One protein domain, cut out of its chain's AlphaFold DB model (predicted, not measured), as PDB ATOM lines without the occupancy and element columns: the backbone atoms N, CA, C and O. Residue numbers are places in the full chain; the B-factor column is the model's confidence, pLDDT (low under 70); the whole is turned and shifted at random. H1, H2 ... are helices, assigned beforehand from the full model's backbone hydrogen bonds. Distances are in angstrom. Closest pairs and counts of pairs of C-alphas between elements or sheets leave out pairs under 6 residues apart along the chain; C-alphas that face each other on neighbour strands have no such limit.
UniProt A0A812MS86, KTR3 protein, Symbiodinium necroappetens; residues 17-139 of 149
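What this domain is: This is residues 17 to 139 of the 149 residues of the protein "KTR3 protein" of Symbiodinium necroappetens (UniProt A0A812MS86). A long helical arm sticks out of a small head: residues 17 to 46 of H1 stand free, while the rest of H1, the short helical hairpin of H2 and H3, the first part of H4 and two long loops, residues 61 to 84 and 107 to 120, make the head. From this head a second, shorter arm, residues 130 to 139, also sticks out, with residues 130 to 137 belonging to H4. The printed part has 123 residues with four named helices, in the order H1, H2, H3, H4, and no named strand; its class is all helix. It is extended, with a radius of gyration of the C-alphas of 22.7 A, and spans 78 by 39 by 23 A, the long arm making most of the length.

Where its parts are: H1 runs from Lys 17, whose C-alpha is at (-23.710, -28.837, 64.796), to His 60, with its C-alpha at (-30.734, -45.675, 3.126); its first and last C-alphas are 64.3 A apart. H2 is residues 85 to 91, 9.2 A long. H3 is residues 97 to 106, 14.2 A long. H4 is residues 121 to 137, 25.1 A long, and ends with C-alpha 137 at (-31.648, -16.953, -11.023). In the stretch between H1 and H2, residues 74 to 75 pair with residues 82 to 83, antiparallel.

How they stand to each other: H1 touches H3 with residues 50 to 54 alone, at a steep tilt of 65 degrees, opposite ways; the closest C-alphas are those of Ala 50 and Leu 103, 6.9 A apart. H1 and H2 are close but not clearly touching, with the C-alphas of Leu 58 and Pro 85 closest at 7.0 A. H2 and H3 form a helical hairpin and touch at a shallow tilt of 17 degrees, opposite ways; the C-alphas of Ala 89 and Val 101 are closest, at 6.2 A. H4 touches H2 with residues 121 to 128 alone, at a shallow tilt of 14 degrees, the same way; the closest C-alphas are those of His 87 and Pro 121, 4.7 A apart. H4 is apart from H1 and from H3. In H2, H3 and H4 every O i to N i+4 pair is within hydrogen-bond range; in H1 39 of 40 are.

The domain as a whole: The two C-alphas farthest apart are those of Lys 17 and Ser 138, at 79.9 A. Without the stretches that stand free, the body has 83 residues and spans 33 by 30 by 20 A. The links H1 to H2 and H3 to H4 are long, and H2 to H3 is tight. The printed part has no cut. Its mean pLDDT is 77.1, and 33 residues are under 70, among them residues 17 to 21, 92 to 96 and 126 to 139.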
ATOM      1  N   LYS A  17     -24.094 -29.593  66.006       61.69
ATOM      2  CA  LYS A  17     -23.710 -28.837  64.796       61.69
ATOM      3  C   LYS A  17     -22.771 -29.640  63.892       61.69
ATOM      4  O   LYS A  17     -22.966 -29.665  62.678       61.69
ATOM      5  N   ARG A  18     -21.793 -30.342  64.475       62.19
ATOM      6  CA  ARG A  18     -20.839 -31.180  63.729       62.19
ATOM      7  C   ARG A  18     -21.522 -32.391  63.078       62.19
ATOM      8  O   ARG A  18     -21.255 -32.679  61.914       62.19
ATOM      9  N   CYS A  19     -22.456 -33.039  63.779       61.84
ATOM     10  CA  CYS A  19     -23.263 -34.136  63.228       61.84
ATOM     11  C   CYS A  19     -24.203 -33.671  62.103       61.84
ATOM     12  O   CYS A  19     -24.316 -34.348  61.081       61.84
ATOM     13  N   ASN A  20     -24.832 -32.500  62.244       69.88
ATOM     14  CA  ASN A  20     -25.684 -31.933  61.198       69.88
ATOM     15  C   ASN A  20     -24.882 -31.537  59.949       69.88
ATOM     16  O   ASN A  20     -25.315 -31.849  58.843       69.88
ATOM     17  N   ALA A  21     -23.695 -30.943  60.108       69.62
ATOM     18  CA  ALA A  21     -22.810 -30.606  58.989       69.62
ATOM     19  C   ALA A  21     -22.281 -31.849  58.247       69.62
ATOM     20  O   ALA A  21     -22.189 -31.861  57.019       69.62
ATOM     21  N   ALA A  22     -21.969 -32.928  58.972       71.88
ATOM     22  CA  ALA A  22     -21.619 -34.200  58.348       71.88
ATOM     23  C   ALA A  22     -22.814 -34.766  57.563       71.88
ATOM     24  O   ALA A  22     -22.673 -35.124  56.395       71.88
ATOM     25  N   ARG A  23     -24.012 -34.782  58.158       69.94
ATOM     26  CA  ARG A  23     -25.232 -35.289  57.515       69.94
ATOM     27  C   ARG A  23     -25.601 -34.515  56.247       69.94
ATOM     28  O   ARG A  23     -25.977 -35.143  55.258       69.94
ATOM     29  N   THR A  24     -25.474 -33.188  56.235       73.50
ATOM     30  CA  THR A  24     -25.720 -32.383  55.027       73.50
ATOM     31  C   THR A  24     -24.682 -32.656  53.940       73.50
ATOM     32  O   THR A  24     -25.073 -32.835  52.788       73.50
ATOM     33  N   LYS A  25     -23.394 -32.804  54.289       78.81
ATOM     34  CA  LYS A  25     -22.332 -33.198  53.344       78.81
ATOM     35  C   LYS A  25     -22.581 -34.586  52.735       78.81
ATOM     36  O   LYS A  25     -22.495 -34.750  51.521       78.81
ATOM     37  N   TRP A  26     -22.964 -35.564  53.559       66.50
ATOM     38  CA  TRP A  26     -23.332 -36.916  53.115       66.50
ATOM     39  C   TRP A  26     -24.554 -36.916  52.182       66.50
ATOM     40  O   TRP A  26     -24.557 -37.599  51.158       66.50
ATOM     41  N   LEU A  27     -25.594 -36.138  52.499       70.50
ATOM     42  CA  LEU A  27     -26.780 -36.007  51.644       70.50
ATOM     43  C   LEU A  27     -26.482 -35.259  50.337       70.50
ATOM     44  O   LEU A  27     -27.034 -35.636  49.301       70.50
ATOM     45  N   GLY A  28     -25.606 -34.249  50.379       69.50
ATOM     46  CA  GLY A  28     -25.109 -33.516  49.212       69.50
ATOM     47  C   GLY A  28     -24.408 -34.444  48.221       69.50
ATOM     48  O   GLY A  28     -24.878 -34.589  47.094       69.50
ATOM     49  N   GLY A  29     -23.406 -35.202  48.679       68.38
ATOM     50  CA  GLY A  29     -22.708 -36.179  47.833       68.38
ATOM     51  C   GLY A  29     -23.635 -37.264  47.261       68.38
ATOM     52  O   GLY A  29     -23.502 -37.670  46.108       68.38
ATOM     53  N   LYS A  30     -24.661 -37.692  48.014       74.75
ATOM     54  CA  LYS A  30     -25.663 -38.671  47.541       74.75
ATOM     55  C   LYS A  30     -26.633 -38.096  46.494       74.75
ATOM     56  O   LYS A  30     -27.263 -38.866  45.759       74.75
ATOM     57  N   ARG A  31     -26.822 -36.772  46.449       72.00
ATOM     58  CA  ARG A  31     -27.571 -36.078  45.385       72.00
ATOM     59  C   ARG A  31     -26.697 -35.901  44.148       72.00
ATOM     60  O   ARG A  31     -27.140 -36.262  43.064       72.00
ATOM     61  N   GLU A  32     -25.458 -35.455  44.326       80.31
ATOM     62  CA  GLU A  32     -24.480 -35.284  43.245       80.31
ATOM     63  C   GLU A  32     -24.198 -36.599  42.511       80.31
ATOM     64  O   GLU A  32     -24.276 -36.640  41.285       80.31
ATOM     65  N   GLY A  33     -23.991 -37.705  43.235       82.19
ATOM     66  CA  GLY A  33     -23.794 -39.024  42.622       82.19
ATOM     67  C   GLY A  33     -25.010 -39.511  41.823       82.19
ATOM     68  O   GLY A  33     -24.864 -40.064  40.732       82.19
ATOM     69  N   ARG A  34     -26.232 -39.249  42.313       83.19
ATOM     70  CA  ARG A  34     -27.469 -39.569  41.575       83.19
ATOM     71  C   ARG A  34     -27.619 -38.718  40.318       83.19
ATOM     72  O   ARG A  34     -28.033 -39.238  39.284       83.19
ATOM     73  N   GLU A  35     -27.285 -37.437  40.400       88.38
ATOM     74  CA  GLU A  35     -27.341 -36.518  39.266       88.38
ATOM     75  C   GLU A  35     -26.296 -36.872  38.200       88.38
ATOM     76  O   GLU A  35     -26.609 -36.929  37.012       88.38
ATOM     77  N   MET A  36     -25.076 -37.210  38.621       87.75
ATOM     78  CA  MET A  36     -24.013 -37.693  37.742       87.75
ATOM     79  C   MET A  36     -24.439 -38.959  36.990       87.75
ATOM     80  O   MET A  36     -24.309 -39.017  35.766       87.75
ATOM     81  N   TYR A  37     -25.005 -39.945  37.692       88.00
ATOM     82  CA  TYR A  37     -25.488 -41.179  37.070       88.00
ATOM     83  C   TYR A  37     -26.610 -40.919  36.053       88.00
ATOM     84  O   TYR A  37     -26.585 -41.453  34.942       88.00
ATOM     85  N   LYS A  38     -27.571 -40.045  36.387       91.12
ATOM     86  CA  LYS A  38     -28.627 -39.626  35.450       91.12
ATOM     87  C   LYS A  38     -28.040 -38.977  34.196       91.12
ATOM     88  O   LYS A  38     -28.407 -39.365  33.088       91.12
ATOM     89  N   LYS A  39     -27.102 -38.037  34.355       91.94
ATOM     90  CA  LYS A  39     -26.429 -37.362  33.233       91.94
ATOM     91  C   LYS A  39     -25.649 -38.343  32.359       91.94
ATOM     92  O   LYS A  39     -25.747 -38.263  31.137       91.94
ATOM     93  N   ALA A  40     -24.933 -39.293  32.958       91.00
ATOM     94  CA  ALA A  40     -24.212 -40.332  32.224       91.00
ATOM     95  C   ALA A  40     -25.164 -41.210  31.395       91.00
ATOM     96  O   ALA A  40     -24.917 -41.440  30.211       91.00
ATOM     97  N   ARG A  41     -26.297 -41.623  31.977       91.25
ATOM     98  CA  ARG A  41     -27.321 -42.410  31.274       91.25
ATOM     99  C   ARG A  41     -27.931 -41.648  30.096       91.25
ATOM    100  O   ARG A  41     -28.077 -42.219  29.017       91.25
ATOM    101  N   VAL A  42     -28.262 -40.369  30.279       91.69
ATOM    102  CA  VAL A  42     -28.793 -39.519  29.196       91.69
ATOM    103  C   VAL A  42     -27.751 -39.338  28.096       91.69
ATOM    104  O   VAL A  42     -28.068 -39.519  26.923       91.69
ATOM    105  N   LYS A  43     -26.494 -39.057  28.459       89.00
ATOM    106  CA  LYS A  43     -25.393 -38.929  27.498       89.00
ATOM    107  C   LYS A  43     -25.233 -40.201  26.660       89.00
ATOM    108  O   LYS A  43     -25.138 -40.108  25.439       89.00
ATOM    109  N   GLN A  44     -25.275 -41.370  27.298       88.81
ATOM    110  CA  GLN A  44     -25.202 -42.655  26.604       88.81
ATOM    111  C   GLN A  44     -26.403 -42.870  25.676       88.81
ATOM    112  O   GLN A  44     -26.219 -43.251  24.524       88.81
ATOM    113  N   SER A  45     -27.625 -42.587  26.136       91.50
ATOM    114  CA  SER A  45     -28.829 -42.716  25.305       91.50
ATOM    115  C   SER A  45     -28.783 -41.801  24.080       91.50
ATOM    116  O   SER A  45     -29.116 -42.231  22.980       91.50
ATOM    117  N   ASN A  46     -28.339 -40.555  24.253       89.44
ATOM    118  CA  ASN A  46     -28.200 -39.603  23.155       89.44
ATOM    119  C   ASN A  46     -27.173 -40.090  22.125       89.44
ATOM    120  O   ASN A  46     -27.415 -39.983  20.926       89.44
ATOM    121  N   LEU A  47     -26.064 -40.674  22.586       87.88
ATOM    122  CA  LEU A  47     -25.041 -41.250  21.714       87.88
ATOM    123  C   LEU A  47     -25.565 -42.463  20.930       87.88
ATOM    124  O   LEU A  47     -25.296 -42.576  19.736       87.88
ATOM    125  N   GLN A  48     -26.357 -43.334  21.562       88.25
ATOM    126  CA  GLN A  48     -26.990 -44.465  20.870       88.25
ATOM    127  C   GLN A  48     -28.008 -44.001  19.820       88.25
ATOM    128  O   GLN A  48     -28.014 -44.508  18.700       88.25
ATOM    129  N   ASN A  49     -28.812 -42.985  20.141       88.62
ATOM    130  CA  ASN A  49     -29.762 -42.398  19.195       88.62
ATOM    131  C   ASN A  49     -29.047 -41.774  17.986       88.62
ATOM    132  O   ASN A  49     -29.432 -42.022  16.845       88.62
ATOM    133  N   ALA A  50     -27.968 -41.027  18.229       85.69
ATOM    134  CA  ALA A  50     -27.119 -40.460  17.186       85.69
ATOM    135  C   ALA A  50     -26.493 -41.543  16.292       85.69
ATOM    136  O   ALA A  50     -26.512 -41.430  15.065       85.69
ATOM    137  N   ARG A  51     -25.978 -42.621  16.896       85.75
ATOM    138  CA  ARG A  51     -25.429 -43.767  16.161       85.75
ATOM    139  C   ARG A  51     -26.494 -44.422  15.280       85.75
ATOM    140  O   ARG A  51     -26.220 -44.717  14.119       85.75
ATOM    141  N   ALA A  52     -27.707 -44.602  15.800       87.25
ATOM    142  CA  ALA A  52     -28.827 -45.154  15.044       87.25
ATOM    143  C   ALA A  52     -29.252 -44.247  13.875       87.25
ATOM    144  O   ALA A  52     -29.588 -44.752  12.806       87.25
ATOM    145  N   GLU A  53     -29.216 -42.922  14.045       86.75
ATOM    146  CA  GLU A  53     -29.511 -41.966  12.971       86.75
ATOM    147  C   GLU A  53     -28.484 -42.058  11.835       86.75
ATOM    148  O   GLU A  53     -28.865 -42.164  10.667       86.75
ATOM    149  N   VAL A  54     -27.192 -42.109  12.172       83.94
ATOM    150  CA  VAL A  54     -26.121 -42.317  11.184       83.94
ATOM    151  C   VAL A  54     -26.272 -43.674  10.497       83.94
ATOM    152  O   VAL A  54     -26.195 -43.752   9.276       83.94
ATOM    153  N   HIS A  55     -26.557 -44.737  11.247       86.31
ATOM    154  CA  HIS A  55     -26.733 -46.074  10.681       86.31
ATOM    155  C   HIS A  55     -27.906 -46.141   9.693       86.31
ATOM    156  O   HIS A  55     -27.758 -46.655   8.587       86.31
ATOM    157  N   LYS A  56     -29.054 -45.544  10.043       86.12
ATOM    158  CA  LYS A  56     -30.201 -45.414   9.130       86.12
ATOM    159  C   LYS A  56     -29.836 -44.637   7.867       86.12
ATOM    160  O   LYS A  56     -30.267 -45.011   6.779       86.12
ATOM    161  N   PHE A  57     -29.049 -43.571   8.002       84.81
ATOM    162  CA  PHE A  57     -28.564 -42.801   6.859       84.81
ATOM    163  C   PHE A  57     -27.691 -43.657   5.931       84.81
ATOM    164  O   PHE A  57     -27.938 -43.688   4.728       84.81
ATOM    165  N   LEU A  58     -26.720 -44.391   6.479       84.38
ATOM    166  CA  LEU A  58     -25.842 -45.276   5.708       84.38
ATOM    167  C   LEU A  58     -26.639 -46.354   4.957       84.38
ATOM    168  O   LEU A  58     -26.501 -46.476   3.738       84.38
ATOM    169  N   GLN A  59     -27.549 -47.042   5.656       84.50
ATOM    170  CA  GLN A  59     -28.427 -48.060   5.068       84.50
ATOM    171  C   GLN A  59     -29.293 -47.497   3.939       84.50
ATOM    172  O   GLN A  59     -29.366 -48.082   2.862       84.50
ATOM    173  N   HIS A  60     -29.914 -46.331   4.148       83.88
ATOM    174  CA  HIS A  60     -30.734 -45.675   3.126       83.88
ATOM    175  C   HIS A  60     -29.936 -45.336   1.859       83.88
ATOM    176  O   HIS A  60     -30.492 -45.272   0.765       83.88
ATOM    177  N   HIS A  61     -28.626 -45.129   1.995       78.25
ATOM    178  CA  HIS A  61     -27.737 -44.849   0.878       78.25
ATOM    179  C   HIS A  61     -27.049 -46.092   0.302       78.25
ATOM    180  O   HIS A  61     -26.234 -45.947  -0.615       78.25
ATOM    181  N   GLY A  62     -27.415 -47.292   0.756       78.31
ATOM    182  CA  GLY A  62     -26.864 -48.554   0.265       78.31
ATOM    183  C   GLY A  62     -25.437 -48.820   0.739       78.31
ATOM    184  O   GLY A  62     -24.718 -49.571   0.091       78.31
ATOM    185  N   ILE A  63     -25.013 -48.174   1.830       81.25
ATOM    186  CA  ILE A  63     -23.771 -48.502   2.529       81.25
ATOM    187  C   ILE A  63     -24.149 -49.467   3.647       81.25
ATOM    188  O   ILE A  63     -24.628 -49.055   4.705       81.25
ATOM    189  N   TYR A  64     -23.973 -50.756   3.381       73.88
ATOM    190  CA  TYR A  64     -24.161 -51.817   4.362       73.88
ATOM    191  C   TYR A  64     -22.785 -52.207   4.890       73.88
ATOM    192  O   TYR A  64     -21.934 -52.657   4.129       73.88
ATOM    193  N   SER A  65     -22.550 -51.974   6.177       67.94
ATOM    194  CA  SER A  65     -21.322 -52.377   6.853       67.94
ATOM    195  C   SER A  65     -21.685 -52.957   8.210       67.94
ATOM    196  O   SER A  65     -22.375 -52.304   8.994       67.94
ATOM    197  N   ASP A  66     -21.205 -54.167   8.488       69.00
ATOM    198  CA  ASP A  66     -21.385 -54.840   9.782       69.00
ATOM    199  C   ASP A  66     -20.558 -54.159  10.887       69.00
ATOM    200  O   ASP A  66     -20.886 -54.218  12.074       69.00
ATOM    201  N   SER A  67     -19.503 -53.444  10.485       69.81
ATOM    202  CA  SER A  67     -18.717 -52.559  11.337       69.81
ATOM    203  C   SER A  67     -19.216 -51.121  11.194       69.81
ATOM    204  O   SER A  67     -19.371 -50.611  10.083       69.81
ATOM    205  N   PHE A  68     -19.462 -50.438  12.313       70.38
ATOM    206  CA  PHE A  68     -19.767 -49.007  12.302       70.38
ATOM    207  C   PHE A  68     -18.489 -48.232  11.962       70.38
ATOM    208  O   PHE A  68     -17.765 -47.797  12.854       70.38
ATOM    209  N   ASP A  69     -18.203 -48.096  10.672       78.25
ATOM    210  CA  ASP A  69     -17.053 -47.361  10.165       78.25
ATOM    211  C   ASP A  69     -17.536 -46.194   9.290       78.25
ATOM    212  O   ASP A  69     -18.185 -46.354   8.254       78.25
ATOM    213  N   ALA A  70     -17.258 -44.980   9.769       77.88
ATOM    214  CA  ALA A  70     -17.688 -43.731   9.149       77.88
ATOM    215  C   ALA A  70     -16.893 -43.384   7.874       77.88
ATOM    216  O   ALA A  70     -17.253 -42.434   7.172       77.88
ATOM    217  N   ASN A  71     -15.840 -44.150   7.566       82.62
ATOM    218  CA  ASN A  71     -14.983 -43.985   6.393       82.62
ATOM    219  C   ASN A  71     -15.205 -45.072   5.324       82.62
ATOM    220  O   ASN A  71     -14.514 -45.074   4.301       82.62
ATOM    221  N   VAL A  72     -16.177 -45.971   5.518       83.50
ATOM    222  CA  VAL A  72     -16.550 -46.973   4.508       83.50
ATOM    223  C   VAL A  72     -17.053 -46.258   3.277       83.50
ATOM    224  O   VAL A  72     -17.989 -45.466   3.351       83.50
ATOM    225  N   ALA A  73     -16.454 -46.546   2.132       80.88
ATOM    226  CA  ALA A  73     -16.941 -45.959   0.908       80.88
ATOM    227  C   ALA A  73     -18.032 -46.801   0.269       80.88
ATOM    228  O   ALA A  73     -18.011 -48.027   0.293       80.88
ATOM    229  N   LYS A  74     -18.958 -46.094  -0.359       82.31
ATOM    230  CA  LYS A  74     -19.884 -46.643  -1.323       82.31
ATOM    231  C   LYS A  74     -19.158 -46.840  -2.642       82.31
ATOM    232  O   LYS A  74     -18.768 -45.861  -3.281       82.31
ATOM    233  N   GLU A  75     -19.042 -48.087  -3.054       79.56
ATOM    234  CA  GLU A  75     -18.574 -48.439  -4.386       79.56
ATOM    235  C   GLU A  75     -19.765 -48.525  -5.346       79.56
ATOM    236  O   GLU A  75     -20.864 -48.953  -4.980       79.56
ATOM    237  N   SER A  76     -19.587 -48.043  -6.573       77.19
ATOM    238  CA  SER A  76     -20.575 -48.241  -7.630       77.19
ATOM    239  C   SER A  76     -20.577 -49.690  -8.113       77.19
ATOM    240  O   SER A  76     -19.599 -50.418  -7.952       77.19
ATOM    241  N   PHE A  77     -21.644 -50.084  -8.812       64.56
ATOM    242  CA  PHE A  77     -21.631 -51.293  -9.635       64.56
ATOM    243  C   PHE A  77     -20.410 -51.218 -10.581       64.56
ATOM    244  O   PHE A  77     -20.202 -50.182 -11.216       64.56
ATOM    245  N   CYS A  78     -19.560 -52.249 -10.577       69.25
ATOM    246  CA  CYS A  78     -18.238 -52.327 -11.233       69.25
ATOM    247  C   CYS A  78     -17.033 -51.638 -10.547       69.25
ATOM    248  O   CYS A  78     -15.957 -51.626 -11.136       69.25
ATOM    249  N   GLY A  79     -17.159 -51.072  -9.339       71.75
ATOM    250  CA  GLY A  79     -16.008 -50.553  -8.569       71.75
ATOM    251  C   GLY A  79     -15.333 -49.293  -9.139       71.75
ATOM    252  O   GLY A  79     -14.269 -48.894  -8.679       71.75
ATOM    253  N   LEU A  80     -15.945 -48.652 -10.140       72.69
ATOM    254  CA  LEU A  80     -15.370 -47.505 -10.855       72.69
ATOM    255  C   LEU A  80     -15.459 -46.182 -10.081       72.69
ATOM    256  O   LEU A  80     -14.680 -45.267 -10.332       72.69
ATOM    257  N   TYR A  81     -16.413 -46.065  -9.157       76.81
ATOM    258  CA  TYR A  81     -16.615 -44.866  -8.349       76.81
ATOM    259  C   TYR A  81     -16.678 -45.221  -6.872       76.81
ATOM    260  O   TYR A  81     -17.348 -46.179  -6.484       76.81
ATOM    261  N   ARG A  82     -16.017 -44.404  -6.052       85.56
ATOM    262  CA  ARG A  82     -15.896 -44.559  -4.604       85.56
ATOM    263  C   ARG A  82     -16.311 -43.271  -3.896       85.56
ATOM    264  O   ARG A  82     -15.522 -42.335  -3.809       85.56
ATOM    265  N   THR A  83     -17.512 -43.250  -3.329       84.06
ATOM    266  CA  THR A  83     -18.073 -42.079  -2.634       84.06
ATOM    267  C   THR A  83     -18.218 -42.344  -1.141       84.06
ATOM    268  O   THR A  83     -18.711 -43.394  -0.744       84.06
ATOM    269  N   TYR A  84     -17.855 -41.392  -0.282       87.94
ATOM    270  CA  TYR A  84     -17.895 -41.595   1.171       87.94
ATOM    271  C   TYR A  84     -19.172 -41.032   1.814       87.94
ATOM    272  O   TYR A  84     -19.826 -40.152   1.242       87.94
ATOM    273  N   PRO A  85     -19.529 -41.469   3.038       86.38
ATOM    274  CA  PRO A  85     -20.712 -40.999   3.752       86.38
ATOM    275  C   PRO A  85     -20.730 -39.483   3.918       86.38
ATOM    276  O   PRO A  85     -21.782 -38.856   3.805       86.38
ATOM    277  N   LEU A  86     -19.554 -38.884   4.128       85.38
ATOM    278  CA  LEU A  86     -19.404 -37.442   4.282       85.38
ATOM    279  C   LEU A  86     -19.682 -36.693   2.966       85.38
ATOM    280  O   LEU A  86     -20.346 -35.654   2.986       85.38
ATOM    281  N   HIS A  87     -19.282 -37.252   1.816       83.69
ATOM    282  CA  HIS A  87     -19.662 -36.735   0.496       83.69
ATOM    283  C   HIS A  87     -21.152 -36.904   0.220       83.69
ATOM    284  O   HIS A  87     -21.757 -36.009  -0.358       83.69
ATOM    285  N   LEU A  88     -21.778 -38.001   0.656       81.62
ATOM    286  CA  LEU A  88     -23.224 -38.211   0.504       81.62
ATOM    287  C   LEU A  88     -24.041 -37.258   1.383       81.62
ATOM    288  O   LEU A  88     -25.054 -36.719   0.932       81.62
ATOM    289  N   ALA A  89     -23.579 -36.992   2.605       82.31
ATOM    290  CA  ALA A  89     -24.168 -35.987   3.484       82.31
ATOM    291  C   ALA A  89     -24.011 -34.576   2.886       82.31
ATOM    292  O   ALA A  89     -24.947 -33.779   2.921       82.31
ATOM    293  N   ALA A  90     -22.869 -34.295   2.247       79.56
ATOM    294  CA  ALA A  90     -22.656 -33.088   1.449       79.56
ATOM    295  C   ALA A  90     -23.482 -33.060   0.143       79.56
ATOM    296  O   ALA A  90     -23.840 -31.991  -0.355       79.56
ATOM    297  N   LYS A  91     -23.812 -34.242  -0.375       74.75
ATOM    298  CA  LYS A  91     -24.736 -34.578  -1.462       74.75
ATOM    299  C   LYS A  91     -26.083 -33.869  -1.369       74.75
ATOM    300  O   LYS A  91     -26.635 -33.290  -2.303       74.75
ATOM    301  N   ARG A  92     -26.674 -34.062  -0.191       69.06
ATOM    302  CA  ARG A  92     -28.114 -33.951   0.005       69.06
ATOM    303  C   ARG A  92     -28.521 -32.544   0.418       69.06
ATOM    304  O   ARG A  92     -27.823 -31.832   1.143       69.06
ATOM    305  N   GLU A  93     -29.695 -32.170  -0.058       58.69
ATOM    306  CA  GLU A  93     -30.385 -30.939   0.282       58.69
ATOM    307  C   GLU A  93     -31.504 -31.261   1.251       58.69
ATOM    308  O   GLU A  93     -32.586 -31.704   0.886       58.69
ATOM    309  N   THR A  94     -31.212 -31.136   2.530       55.03
ATOM    310  CA  THR A  94     -32.250 -31.115   3.554       55.03
ATOM    311  C   THR A  94     -31.675 -30.327   4.714       55.03
ATOM    312  O   THR A  94     -30.485 -30.460   5.009       55.03
ATOM    313  N   GLY A  95     -32.484 -29.502   5.384       58.91
ATOM    314  CA  GLY A  95     -32.024 -28.630   6.479       58.91
ATOM    315  C   GLY A  95     -31.271 -29.356   7.609       58.91
ATOM    316  O   GLY A  95     -30.549 -28.720   8.369       58.91
ATOM    317  N   ARG A  96     -31.365 -30.696   7.671       63.47
ATOM    318  CA  ARG A  96     -30.609 -31.582   8.573       63.47
ATOM    319  C   ARG A  96     -29.156 -31.887   8.166       63.47
ATOM    320  O   ARG A  96     -28.477 -32.636   8.866       63.47
ATOM    321  N   ARG A  97     -28.659 -31.324   7.057       70.06
ATOM    322  CA  ARG A  97     -27.295 -31.542   6.530       70.06
ATOM    323  C   ARG A  97     -26.223 -31.382   7.608       70.06
ATOM    324  O   ARG A  97     -25.338 -32.221   7.747       70.06
ATOM    325  N   TRP A  98     -26.317 -30.306   8.384       74.31
ATOM    326  CA  TRP A  98     -25.305 -29.953   9.376       74.31
ATOM    327  C   TRP A  98     -25.279 -30.920  10.553       74.31
ATOM    328  O   TRP A  98     -24.207 -31.200  11.083       74.31
ATOM    329  N   GLN A  99     -26.434 -31.458  10.941       81.06
ATOM    330  CA  GLN A  99     -26.545 -32.440  12.012       81.06
ATOM    331  C   GLN A  99     -25.883 -33.751  11.590       81.06
ATOM    332  O   GLN A  99     -25.018 -34.238  12.309       81.06
ATOM    333  N   THR A 100     -26.188 -34.275  10.399       81.69
ATOM    334  CA  THR A 100     -25.578 -35.523   9.911       81.69
ATOM    335  C   THR A 100     -24.068 -35.385   9.700       81.69
ATOM    336  O   THR A 100     -23.320 -36.270  10.106       81.69
ATOM    337  N   VAL A 101     -23.591 -34.263   9.143       84.50
ATOM    338  CA  VAL A 101     -22.145 -34.003   8.983       84.50
ATOM    339  C   VAL A 101     -21.447 -33.903  10.342       84.50
ATOM    340  O   VAL A 101     -20.405 -34.524  10.539       84.50
ATOM    341  N   ARG A 102     -22.028 -33.178  11.310       84.88
ATOM    342  CA  ARG A 102     -21.486 -33.087  12.677       84.88
ATOM    343  C   ARG A 102     -21.443 -34.444  13.371       84.88
ATOM    344  O   ARG A 102     -20.465 -34.734  14.049       84.88
ATOM    345  N   LEU A 103     -22.478 -35.262  13.194       87.25
ATOM    346  CA  LEU A 103     -22.532 -36.614  13.741       87.25
ATOM    347  C   LEU A 103     -21.456 -37.511  13.121       87.25
ATOM    348  O   LEU A 103     -20.717 -38.151  13.858       87.25
ATOM    349  N   LEU A 104     -21.307 -37.509  11.794       86.31
ATOM    350  CA  LEU A 104     -20.268 -38.283  11.107       86.31
ATOM    351  C   LEU A 104     -18.855 -37.876  11.560       86.31
ATOM    352  O   LEU A 104     -18.037 -38.744  11.854       86.31
ATOM    353  N   LEU A 105     -18.587 -36.574  11.698       87.12
ATOM    354  CA  LEU A 105     -17.315 -36.071  12.234       87.12
ATOM    355  C   LEU A 105     -17.098 -36.484  13.696       87.12
ATOM    356  O   LEU A 105     -15.994 -36.870  14.066       87.12
ATOM    357  N   HIS A 106     -18.150 -36.449  14.521       87.75
ATOM    358  CA  HIS A 106     -18.079 -36.896  15.914       87.75
ATOM    359  C   HIS A 106     -17.696 -38.378  16.036       87.75
ATOM    360  O   HIS A 106     -17.045 -38.769  17.001       87.75
ATOM    361  N   PHE A 107     -18.068 -39.186  15.043       85.75
ATOM    362  CA  PHE A 107     -17.728 -40.602  14.955       85.75
ATOM    363  C   PHE A 107     -16.405 -40.892  14.220       85.75
ATOM    364  O   PHE A 107     -16.086 -42.059  14.009       85.75
ATOM    365  N   GLY A 108     -15.617 -39.869  13.865       85.56
ATOM    366  CA  GLY A 108     -14.285 -40.045  13.273       85.56
ATOM    367  C   GLY A 108     -14.256 -40.139  11.745       85.56
ATOM    368  O   GLY A 108     -13.311 -40.693  11.185       85.56
ATOM    369  N   ALA A 109     -15.270 -39.613  11.051       86.94
ATOM    370  CA  ALA A 109     -15.205 -39.462   9.599       86.94
ATOM    371  C   ALA A 109     -14.093 -38.479   9.194       86.94
ATOM    372  O   ALA A 109     -14.001 -37.379   9.746       86.94
ATOM    373  N   ASN A 110     -13.300 -38.835   8.186       86.25
ATOM    374  CA  ASN A 110     -12.218 -37.996   7.682       86.25
ATOM    375  C   ASN A 110     -12.763 -36.842   6.813       86.25
ATOM    376  O   ASN A 110     -13.313 -37.088   5.737       86.25
ATOM    377  N   PRO A 111     -12.575 -35.565   7.205       83.06
ATOM    378  CA  PRO A 111     -13.040 -34.421   6.415       83.06
ATOM    379  C   PRO A 111     -12.215 -34.183   5.146       83.06
ATOM    380  O   PRO A 111     -12.693 -33.532   4.221       83.06
ATOM    381  N   LEU A 112     -10.986 -34.702   5.107       83.88
ATOM    382  CA  LEU A 112     -10.056 -34.584   3.981       83.88
ATOM    383  C   LEU A 112     -10.153 -35.762   3.007       83.88
ATOM    384  O   LEU A 112      -9.376 -35.842   2.061       83.88
ATOM    385  N   GLN A 113     -11.084 -36.689   3.242       84.38
ATOM    386  CA  GLN A 113     -11.231 -37.868   2.407       84.38
ATOM    387  C   GLN A 113     -11.580 -37.453   0.977       84.38
ATOM    388  O   GLN A 113     -12.541 -36.718   0.754       84.38
ATOM    389  N   LEU A 114     -10.816 -37.932   0.002       85.06
ATOM    390  CA  LEU A 114     -11.076 -37.658  -1.405       85.06
ATOM    391  C   LEU A 114     -12.016 -38.721  -1.968       85.06
ATOM    392  O   LEU A 114     -11.823 -39.910  -1.726       85.06
ATOM    393  N   ASP A 115     -13.044 -38.290  -2.700       83.38
ATOM    394  CA  ASP A 115     -13.832 -39.186  -3.556       83.38
ATOM    395  C   ASP A 115     -12.962 -39.622  -4.756       83.38
ATOM    396  O   ASP A 115     -11.942 -39.006  -5.057       83.38
ATOM    397  N   SER A 116     -13.404 -40.622  -5.505       83.00
ATOM    398  CA  SER A 116     -12.886 -41.013  -6.827       83.00
ATOM    399  C   SER A 116     -12.785 -39.887  -7.875       83.00
ATOM    400  O   SER A 116     -12.149 -40.063  -8.906       83.00
ATOM    401  N   ARG A 117     -13.367 -38.710  -7.616       79.44
ATOM    402  CA  ARG A 117     -13.179 -37.480  -8.414       79.44
ATOM    403  C   ARG A 117     -12.150 -36.514  -7.818       79.44
ATOM    404  O   ARG A 117     -12.242 -35.313  -8.066       79.44
ATOM    405  N   GLU A 118     -11.306 -37.001  -6.913       81.50
ATOM    406  CA  GLU A 118     -10.348 -36.212  -6.120       81.50
ATOM    407  C   GLU A 118     -10.992 -35.007  -5.411       81.50
ATOM    408  O   GLU A 118     -10.369 -34.001  -5.086       81.50
ATOM    409  N   SER A 119     -12.299 -35.098  -5.171       81.50
ATOM    410  CA  SER A 119     -13.093 -34.012  -4.624       81.50
ATOM    411  C   SER A 119     -13.193 -34.175  -3.119       81.50
ATOM    412  O   SER A 119     -13.543 -35.245  -2.616       81.50
ATOM    413  N   THR A 120     -12.940 -33.092  -2.390       84.06
ATOM    414  CA  THR A 120     -13.207 -33.054  -0.952       84.06
ATOM    415  C   THR A 120     -14.712 -32.934  -0.693       84.06
ATOM    416  O   THR A 120     -15.451 -32.367  -1.509       84.06
ATOM    417  N   PRO A 121     -15.198 -33.382   0.475       79.25
ATOM    418  CA  PRO A 121     -16.584 -33.183   0.877       79.25
ATOM    419  C   PRO A 121     -16.956 -31.696   0.861       79.25
ATOM    420  O   PRO A 121     -18.072 -31.354   0.475       79.25
ATOM    421  N   TYR A 122     -16.009 -30.814   1.218       74.50
ATOM    422  CA  TYR A 122     -16.168 -29.358   1.176       74.50
ATOM    423  C   TYR A 122     -16.409 -28.834  -0.243       74.50
ATOM    424  O   TYR A 122     -17.359 -28.082  -0.474       74.50
ATOM    425  N   TYR A 123     -15.604 -29.288  -1.204       77.62
ATOM    426  CA  TYR A 123     -15.760 -28.929  -2.610       77.62
ATOM    427  C   TYR A 123     -17.147 -29.319  -3.148       77.62
ATOM    428  O   TYR A 123     -17.825 -28.504  -3.780       77.62
ATOM    429  N   CYS A 124     -17.636 -30.517  -2.806       70.75
ATOM    430  CA  CYS A 124     -18.988 -30.950  -3.168       70.75
ATOM    431  C   CYS A 124     -20.086 -30.053  -2.567       70.75
ATOM    432  O   CYS A 124     -21.114 -29.840  -3.209       70.75
ATOM    433  N   MET A 125     -19.883 -29.493  -1.365       71.81
ATOM    434  CA  MET A 125     -20.841 -28.553  -0.761       71.81
ATOM    435  C   MET A 125     -20.942 -27.250  -1.549       71.81
ATOM    436  O   MET A 125     -22.049 -26.777  -1.813       71.81
ATOM    437  N   GLY A 126     -19.791 -26.686  -1.925       69.81
ATOM    438  CA  GLY A 126     -19.712 -25.420  -2.652       69.81
ATOM    439  C   GLY A 126     -20.287 -25.512  -4.065       69.81
ATOM    440  O   GLY A 126     -21.018 -24.618  -4.485       69.81
ATOM    441  N   GLN A 127     -20.030 -26.618  -4.770       63.97
ATOM    442  CA  GLN A 127     -20.586 -26.878  -6.104       63.97
ATOM    443  C   GLN A 127     -22.118 -26.908  -6.087       63.97
ATOM    444  O   GLN A 127     -22.762 -26.277  -6.918       63.97
ATOM    445  N   ILE A 128     -22.714 -27.576  -5.101       62.69
ATOM    446  CA  ILE A 128     -24.174 -27.660  -4.976       62.69
ATOM    447  C   ILE A 128     -24.786 -26.297  -4.636       62.69
ATOM    448  O   ILE A 128     -25.802 -25.922  -5.219       62.69
ATOM    449  N   ALA A 129     -24.165 -25.537  -3.728       64.38
ATOM    450  CA  ALA A 129     -24.614 -24.184  -3.408       64.38
ATOM    451  C   ALA A 129     -24.552 -23.255  -4.637       64.38
ATOM    452  O   ALA A 129     -25.499 -22.513  -4.895       64.38
ATOM    453  N   ARG A 130     -23.481 -23.348  -5.439       60.91
ATOM    454  CA  ARG A 130     -23.316 -22.584  -6.688       60.91
ATOM    455  C   ARG A 130     -24.318 -22.983  -7.768       60.91
ATOM    456  O   ARG A 130     -24.957 -22.102  -8.333       60.91
ATOM    457  N   MET A 131     -24.489 -24.282  -8.026       59.72
ATOM    458  CA  MET A 131     -25.475 -24.778  -8.996       59.72
ATOM    459  C   MET A 131     -26.890 -24.300  -8.645       59.72
ATOM    460  O   MET A 131     -27.671 -23.979  -9.532       59.72
ATOM    461  N   ARG A 132     -27.213 -24.172  -7.352       58.09
ATOM    462  CA  ARG A 132     -28.520 -23.667  -6.904       58.09
ATOM    463  C   ARG A 132     -28.681 -22.165  -6.973       58.09
ATOM    464  O   ARG A 132     -29.758 -21.716  -7.347       58.09
ATOM    465  N   ALA A 133     -27.638 -21.401  -6.662       59.78
ATOM    466  CA  ALA A 133     -27.657 -19.961  -6.897       59.78
ATOM    467  C   ALA A 133     -27.959 -19.661  -8.376       59.78
ATOM    468  O   ALA A 133     -28.746 -18.771  -8.670       59.78
ATOM    469  N   GLN A 134     -27.419 -20.474  -9.291       57.38
ATOM    470  CA  GLN A 134     -27.646 -20.352 -10.733       57.38
ATOM    471  C   GLN A 134     -29.034 -20.853 -11.182       57.38
ATOM    472  O   GLN A 134     -29.660 -20.231 -12.039       57.38
ATOM    473  N   SER A 135     -29.563 -21.935 -10.594       55.66
ATOM    474  CA  SER A 135     -30.933 -22.393 -10.890       55.66
ATOM    475  C   SER A 135     -32.017 -21.458 -10.345       55.66
ATOM    476  O   SER A 135     -33.056 -21.317 -10.983       55.66
ATOM    477  N   LEU A 136     -31.792 -20.782  -9.212       51.81
ATOM    478  CA  LEU A 136     -32.744 -19.806  -8.666       51.81
ATOM    479  C   LEU A 136     -32.781 -18.506  -9.483       51.81
ATOM    480  O   LEU A 136     -33.847 -17.916  -9.636       51.81
ATOM    481  N   THR A 137     -31.663 -18.094 -10.088       52.62
ATOM    482  CA  THR A 137     -31.648 -16.953 -11.023       52.62
ATOM    483  C   THR A 137     -32.298 -17.267 -12.372       52.62
ATOM    484  O   THR A 137     -32.663 -16.349 -13.093       52.62
ATOM    485  N   SER A 138     -32.495 -18.546 -12.708       50.09
ATOM    486  CA  SER A 138     -33.169 -18.965 -13.945       50.09
ATOM    487  C   SER A 138     -34.703 -18.918 -13.860       50.09
ATOM    488  O   SER A 138     -35.354 -19.147 -14.877       50.09
ATOM    489  N   PHE A 139     -35.288 -18.648 -12.685       46.72
ATOM    490  CA  PHE A 139     -36.747 -18.594 -12.490       46.72
ATOM    491  C   PHE A 139     -37.279 -17.197 -12.132       46.72
ATOM    492  O   PHE A 139     -38.481 -17.030 -11.941       46.72
TER     493      PHE A 139